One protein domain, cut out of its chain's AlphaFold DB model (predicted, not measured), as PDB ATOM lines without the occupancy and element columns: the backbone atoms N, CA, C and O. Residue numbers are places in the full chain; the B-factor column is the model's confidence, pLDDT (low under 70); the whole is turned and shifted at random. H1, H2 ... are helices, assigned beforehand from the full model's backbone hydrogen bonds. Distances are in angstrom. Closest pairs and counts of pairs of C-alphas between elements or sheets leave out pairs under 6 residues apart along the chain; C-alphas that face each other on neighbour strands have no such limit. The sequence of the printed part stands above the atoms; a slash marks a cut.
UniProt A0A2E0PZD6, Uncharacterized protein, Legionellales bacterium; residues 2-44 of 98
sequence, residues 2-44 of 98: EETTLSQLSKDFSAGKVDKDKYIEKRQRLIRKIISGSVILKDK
ATOM      1  N   GLU A   2      -9.557 -82.365  16.231       50.75
ATOM      2  CA  GLU A   2      -8.453 -82.696  15.316       50.75
ATOM      3  C   GLU A   2      -9.008 -83.268  14.008       50.75
ATOM      4  O   GLU A   2      -9.693 -84.293  13.994       50.75
ATOM      5  N   GLU A   3      -8.733 -82.596  12.894       56.72
ATOM      6  CA  GLU A   3      -9.091 -83.096  11.575       56.72
ATOM      7  C   GLU A   3      -8.143 -84.238  11.195       56.72
ATOM      8  O   GLU A   3      -7.032 -84.032  10.707       56.72
ATOM      9  N   THR A   4      -8.574 -85.478  11.430       71.94
ATOM     10  CA  THR A   4      -7.829 -86.661  10.990       71.94
ATOM     11  C   THR A   4      -7.763 -86.678   9.463       71.94
ATOM     12  O   THR A   4      -8.770 -86.915   8.794       71.94
ATOM     13  N   THR A   5      -6.583 -86.424   8.898       81.69
ATOM     14  CA  THR A   5      -6.368 -86.502   7.445       81.69
ATOM     15  C   THR A   5      -6.396 -87.953   6.956       81.69
ATOM     16  O   THR A   5      -6.092 -88.878   7.709       81.69
ATOM     17  N   LEU A   6      -6.689 -88.173   5.665       84.56
ATOM     18  CA  LEU A   6      -6.607 -89.508   5.045       84.56
ATOM     19  C   LEU A   6      -5.224 -90.160   5.231       84.56
ATOM     20  O   LEU A   6      -5.131 -91.374   5.392       84.56
ATOM     21  N   SER A   7      -4.158 -89.352   5.244       84.38
ATOM     22  CA  SER A   7      -2.793 -89.828   5.484       84.38
ATOM     23  C   SER A   7      -2.606 -90.331   6.917       84.38
ATOM     24  O   SER A   7      -2.048 -91.409   7.107       84.38
ATOM     25  N   GLN A   8      -3.118 -89.597   7.911       87.69
ATOM     26  CA  GLN A   8      -3.092 -90.018   9.316       87.69
ATOM     27  C   GLN A   8      -3.882 -91.319   9.507       87.69
ATOM     28  O   GLN A   8      -3.351 -92.290  10.034       87.69
ATOM     29  N   LEU A   9      -5.103 -91.378   8.961       89.19
ATOM     30  CA  LEU A   9      -5.976 -92.549   9.055       89.19
ATOM     31  C   LEU A   9      -5.333 -93.803   8.441       89.19
ATOM     32  O   LEU A   9      -5.460 -94.896   8.988       89.19
ATOM     33  N   SER A  10      -4.621 -93.655   7.319       87.69
ATOM     34  CA  SER A  10      -3.878 -94.763   6.712       87.69
ATOM     35  C   SER A  10      -2.705 -95.223   7.575       87.69
ATOM     36  O   SER A  10      -2.457 -96.422   7.642       87.69
ATOM     37  N   LYS A  11      -1.982 -94.302   8.226       88.94
ATOM     38  CA  LYS A  11      -0.887 -94.658   9.141       88.94
ATOM     39  C   LYS A  11      -1.408 -95.400  10.367       88.94
ATOM     40  O   LYS A  11      -0.808 -96.392  10.766       88.94
ATOM     41  N   ASP A  12      -2.527 -94.952  10.925       89.88
ATOM     42  CA  ASP A  12      -3.116 -95.556  12.121       89.88
ATOM     43  C   ASP A  12      -3.661 -96.966  11.847       89.88
ATOM     44  O   ASP A  12      -3.507 -97.849  12.690       89.88
ATOM     45  N   PHE A  13      -4.224 -97.209  10.659       89.75
ATOM     46  CA  PHE A  13      -4.623 -98.553  10.232       89.75
ATOM     47  C   PHE A  13      -3.414 -99.482  10.054       89.75
ATOM     48  O   PHE A  13      -3.399-100.576  10.611       89.75
ATOM     49  N   SER A  14      -2.361 -99.028   9.363       88.81
ATOM     50  CA  SER A  14      -1.126 -99.815   9.200       88.81
ATOM     51  C   SER A  14      -0.425-100.112  10.529       88.81
ATOM     52  O   SER A  14       0.232-101.139  10.659       88.81
ATOM     53  N   ALA A  15      -0.563 -99.228  11.518       92.25
ATOM     54  CA  ALA A  15      -0.041 -99.420  12.867       92.25
ATOM     55  C   ALA A  15      -0.941-100.304  13.757       92.25
ATOM     56  O   ALA A  15      -0.653-100.446  14.943       92.25
ATOM     57  N   GLY A  16      -2.048-100.841  13.229       89.88
ATOM     58  CA  GLY A  16      -3.003-101.662  13.983       89.88
ATOM     59  C   GLY A  16      -3.806-100.892  15.039       89.88
ATOM     60  O   GLY A  16      -4.456-101.501  15.880       89.88
ATOM     61  N   LYS A  17      -3.777 -99.553  15.015       89.94
ATOM     62  CA  LYS A  17      -4.477 -98.695  15.990       89.94
ATOM     63  C   LYS A  17      -5.963 -98.521  15.676       89.94
ATOM     64  O   LYS A  17      -6.713 -98.005  16.502       89.94
ATOM     65  N   VAL A  18      -6.383 -98.886  14.467       86.75
ATOM     66  CA  VAL A  18      -7.759 -98.751  13.987       86.75
ATOM     67  C   VAL A  18      -8.190-100.072  13.375       86.75
ATOM     68  O   VAL A  18      -7.501-100.614  12.518       86.75
ATOM     69  N   ASP A  19      -9.348-100.558  13.811       91.31
ATOM     70  CA  ASP A  19      -9.976-101.755  13.263       91.31
ATOM     71  C   ASP A  19     -10.439-101.553  11.806       91.31
ATOM     72  O   ASP A  19     -10.725-100.427  11.380       91.31
ATOM     73  N   LYS A  20     -10.526-102.641  11.036       90.75
ATOM     74  CA  LYS A  20     -10.857-102.616   9.604       90.75
ATOM     75  C   LYS A  20     -12.194-101.935   9.317       90.75
ATOM     76  O   LYS A  20     -12.256-101.103   8.407       90.75
ATOM     77  N   ASP A  21     -13.226-102.215  10.102       90.75
ATOM     78  CA  ASP A  21     -14.561-101.671   9.840       90.75
ATOM     79  C   ASP A  21     -14.598-100.169  10.138       90.75
ATOM     80  O   ASP A  21     -15.047 -99.358   9.317       90.75
ATOM     81  N   LYS A  22     -13.972 -99.767  11.252       89.12
ATOM     82  CA  LYS A  22     -13.793 -98.353  11.620       89.12
ATOM     83  C   LYS A  22     -12.934 -97.588  10.612       89.12
ATOM     84  O   LYS A  22     -13.169 -96.397  10.388       89.12
ATOM     85  N   TYR A  23     -11.937 -98.234  10.009       91.00
ATOM     86  CA  TYR A  23     -11.117 -97.634   8.960       91.00
ATOM     87  C   TYR A  23     -11.947 -97.334   7.707       91.00
ATOM     88  O   TYR A  23     -11.882 -96.214   7.190       91.00
ATOM     89  N   ILE A  24     -12.754 -98.295   7.246       90.38
ATOM     90  CA  ILE A  24     -13.594 -98.146   6.049       90.38
ATOM     91  C   ILE A  24     -14.601 -97.008   6.242       90.38
ATOM     92  O   ILE A  24     -14.686 -96.119   5.387       90.38
ATOM     93  N   GLU A  25     -15.299 -96.986   7.377       92.62
ATOM     94  CA  GLU A  25     -16.299 -95.963   7.691       92.62
ATOM     95  C   GLU A  25     -15.678 -94.555   7.711       92.62
ATOM     96  O   GLU A  25     -16.129 -93.640   7.005       92.62
ATOM     97  N   LYS A  26     -14.577 -94.377   8.458       89.38
ATOM     98  CA  LYS A  26     -13.876 -93.087   8.544       89.38
ATOM     99  C   LYS A  26     -13.322 -92.650   7.191       89.38
ATOM    100  O   LYS A  26     -13.420 -91.471   6.844       89.38
ATOM    101  N   ARG A  27     -12.781 -93.582   6.399       89.44
ATOM    102  CA  ARG A  27     -12.234 -93.298   5.067       89.44
ATOM    103  C   ARG A  27     -13.320 -92.811   4.114       89.44
ATOM    104  O   ARG A  27     -13.117 -91.796   3.447       89.44
ATOM    105  N   GLN A  28     -14.477 -93.472   4.076       91.19
ATOM    106  CA  GLN A  28     -15.606 -93.043   3.245       91.19
ATOM    107  C   GLN A  28     -16.119 -91.660   3.654       91.19
ATOM    108  O   GLN A  28     -16.363 -90.816   2.789       91.19
ATOM    109  N   ARG A  29     -16.226 -91.392   4.961       89.06
ATOM    110  CA  ARG A  29     -16.653 -90.084   5.474       89.06
ATOM    111  C   ARG A  29     -15.694 -88.965   5.065       89.06
ATOM    112  O   ARG A  29     -16.151 -87.905   4.643       89.06
ATOM    113  N   LEU A  30     -14.383 -89.198   5.157       87.00
ATOM    114  CA  LEU A  30     -13.364 -88.229   4.741       87.00
ATOM    115  C   LEU A  30     -13.371 -87.997   3.226       87.00
ATOM    116  O   LEU A  30     -13.309 -86.850   2.796       87.00
ATOM    117  N   ILE A  31     -13.510 -89.052   2.419       86.38
ATOM    118  CA  ILE A  31     -13.610 -88.930   0.955       86.38
ATOM    119  C   ILE A  31     -14.857 -88.135   0.560       86.38
ATOM    120  O   ILE A  31     -14.751 -87.205  -0.234       86.38
ATOM    121  N   ARG A  32     -16.023 -88.435   1.147       87.06
ATOM    122  CA  ARG A  32     -17.262 -87.677   0.890       87.06
ATOM    123  C   ARG A  32     -17.107 -86.201   1.252       87.06
ATOM    124  O   ARG A  32     -17.526 -85.351   0.476       87.06
ATOM    125  N   LYS A  33     -16.456 -85.893   2.379       83.56
ATOM    126  CA  LYS A  33     -16.141 -84.510   2.772       83.56
ATOM    127  C   LYS A  33     -15.250 -83.801   1.745       83.56
ATOM    128  O   LYS A  33     -15.572 -82.689   1.343       83.56
ATOM    129  N   ILE A  34     -14.201 -84.460   1.252       81.38
ATOM    130  CA  ILE A  34     -13.325 -83.904   0.204       81.38
ATOM    131  C   ILE A  34     -14.098 -83.666  -1.101       81.38
ATOM    132  O   ILE A  34     -14.015 -82.580  -1.662       81.38
ATOM    133  N   ILE A  35     -14.892 -84.642  -1.556       81.75
ATOM    134  CA  ILE A  35     -15.680 -84.534  -2.799       81.75
ATOM    135  C   ILE A  35     -16.735 -83.428  -2.697       81.75
ATOM    136  O   ILE A  35     -16.932 -82.677  -3.643       81.75
ATOM    137  N   SER A  36     -17.391 -83.296  -1.541       82.75
ATOM    138  CA  SER A  36     -18.406 -82.259  -1.301       82.75
ATOM    139  C   SER A  36     -17.850 -80.830  -1.249       82.75
ATOM    140  O   SER A  36     -18.614 -79.902  -1.002       82.75
ATOM    141  N   GLY A  37     -16.533 -80.637  -1.395       68.81
ATOM    142  CA  GLY A  37     -15.894 -79.323  -1.301       68.81
ATOM    143  C   GLY A  37     -15.933 -78.707   0.103       68.81
ATOM    144  O   GLY A  37     -15.480 -77.584   0.288       68.81
ATOM    145  N   SER A  38     -16.429 -79.439   1.110       67.12
ATOM    146  CA  SER A  38     -16.480 -78.986   2.509       67.12
ATOM    147  C   SER A  38     -15.109 -78.973   3.191       67.12
ATOM    148  O   SER A  38     -14.966 -78.437   4.287       67.12
ATOM    149  N   VAL A  39     -14.092 -79.544   2.541       65.31
ATOM    150  CA  VAL A  39     -12.696 -79.490   2.970       65.31
ATOM    151  C   VAL A  39     -11.916 -78.738   1.904       65.31
ATOM    152  O   VAL A  39     -11.638 -79.278   0.833       65.31
ATOM    153  N   ILE A  40     -11.541 -77.498   2.212       58.53
ATOM    154  CA  ILE A  40     -10.571 -76.747   1.416       58.53
ATOM    155  C   ILE A  40      -9.235 -77.460   1.606       58.53
ATOM    156  O   ILE A  40      -8.576 -77.327   2.643       58.53
ATOM    157  N   LEU A  41      -8.854 -78.277   0.625       61.78
ATOM    158  CA  LEU A  41      -7.507 -78.814   0.549       61.78
ATOM    159  C   LEU A  41      -6.582 -77.604   0.421       61.78
ATOM    160  O   LEU A  41      -6.495 -77.008  -0.646       61.78
ATOM    161  N   LYS A  42      -5.936 -77.202   1.525       63.31
ATOM    162  CA  LYS A  42      -4.854 -76.214   1.472       63.31
ATOM    163  C   LYS A  42      -3.911 -76.651   0.362       63.31
ATOM    164  O   LYS A  42      -3.512 -77.820   0.379       63.31
ATOM    165  N   ASP A  43      -3.570 -75.735  -0.542       57.31
ATOM    166  CA  ASP A  43      -2.550 -75.941  -1.565       57.31
ATOM    167  C   ASP A  43      -1.259 -76.366  -0.874       57.31
ATOM    168  O   ASP A  43      -0.423 -75.573  -0.436       57.31
ATOM    169  N   LYS A  44      -1.104 -77.676  -0.715       62.22
ATOM    170  CA  LYS A  44       0.186 -78.260  -0.443       62.22
ATOM    171  C   LYS A  44       0.863 -78.134  -1.780       62.22
ATOM    172  O   LYS A  44       0.625 -78.963  -2.654       62.22
TER     173      LYS A  44
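Overview. This is residues 2 to 44 of the 98 residues of an uncharacterized protein of Legionellales bacterium (UniProt A0A2E0PZD6). Two helices side by side form a helical hairpin, the shorter H1 first and the longer H2 folding back next to it. After H2 the tail, residues 36 to 44, turns across the hairpin's open end. The printed part has 43 residues, with two named helices, H1 then H2, and no named strand; the class is all helix. It is only just compact, close to loose, with a radius of gyration of the C-alphas of 11.0 A, and spans 29 by 20 by 15 A.

Arrangement. H1, residues 6 to 14, and H2, residues 20 to 35, touch and form a hairpin. Their closest C-alphas, those of Phe 13 and Tyr 23, are 6.7 A apart. They run opposite ways at a shallow tilt of 10 degrees. In both helices every O i to N i+4 pair is within hydrogen-bond range.

Along the chain. H1 begins at C-alpha 6 (-6.607, -89.508, 5.045) and is 12.4 A long from first to last C-alpha. H2 measures 22.5 A and ends at C-alpha 35 (-15.680, -84.534, -2.799).

Size, cuts and confidence. The two farthest C-alphas, of Asp 19 and Asp 43, are 30.7 A apart. The printed part has no cut, and the link from H1 to H2 is tight. Model pLDDT is under 70 at residues 2 to 3 and 37 to 44.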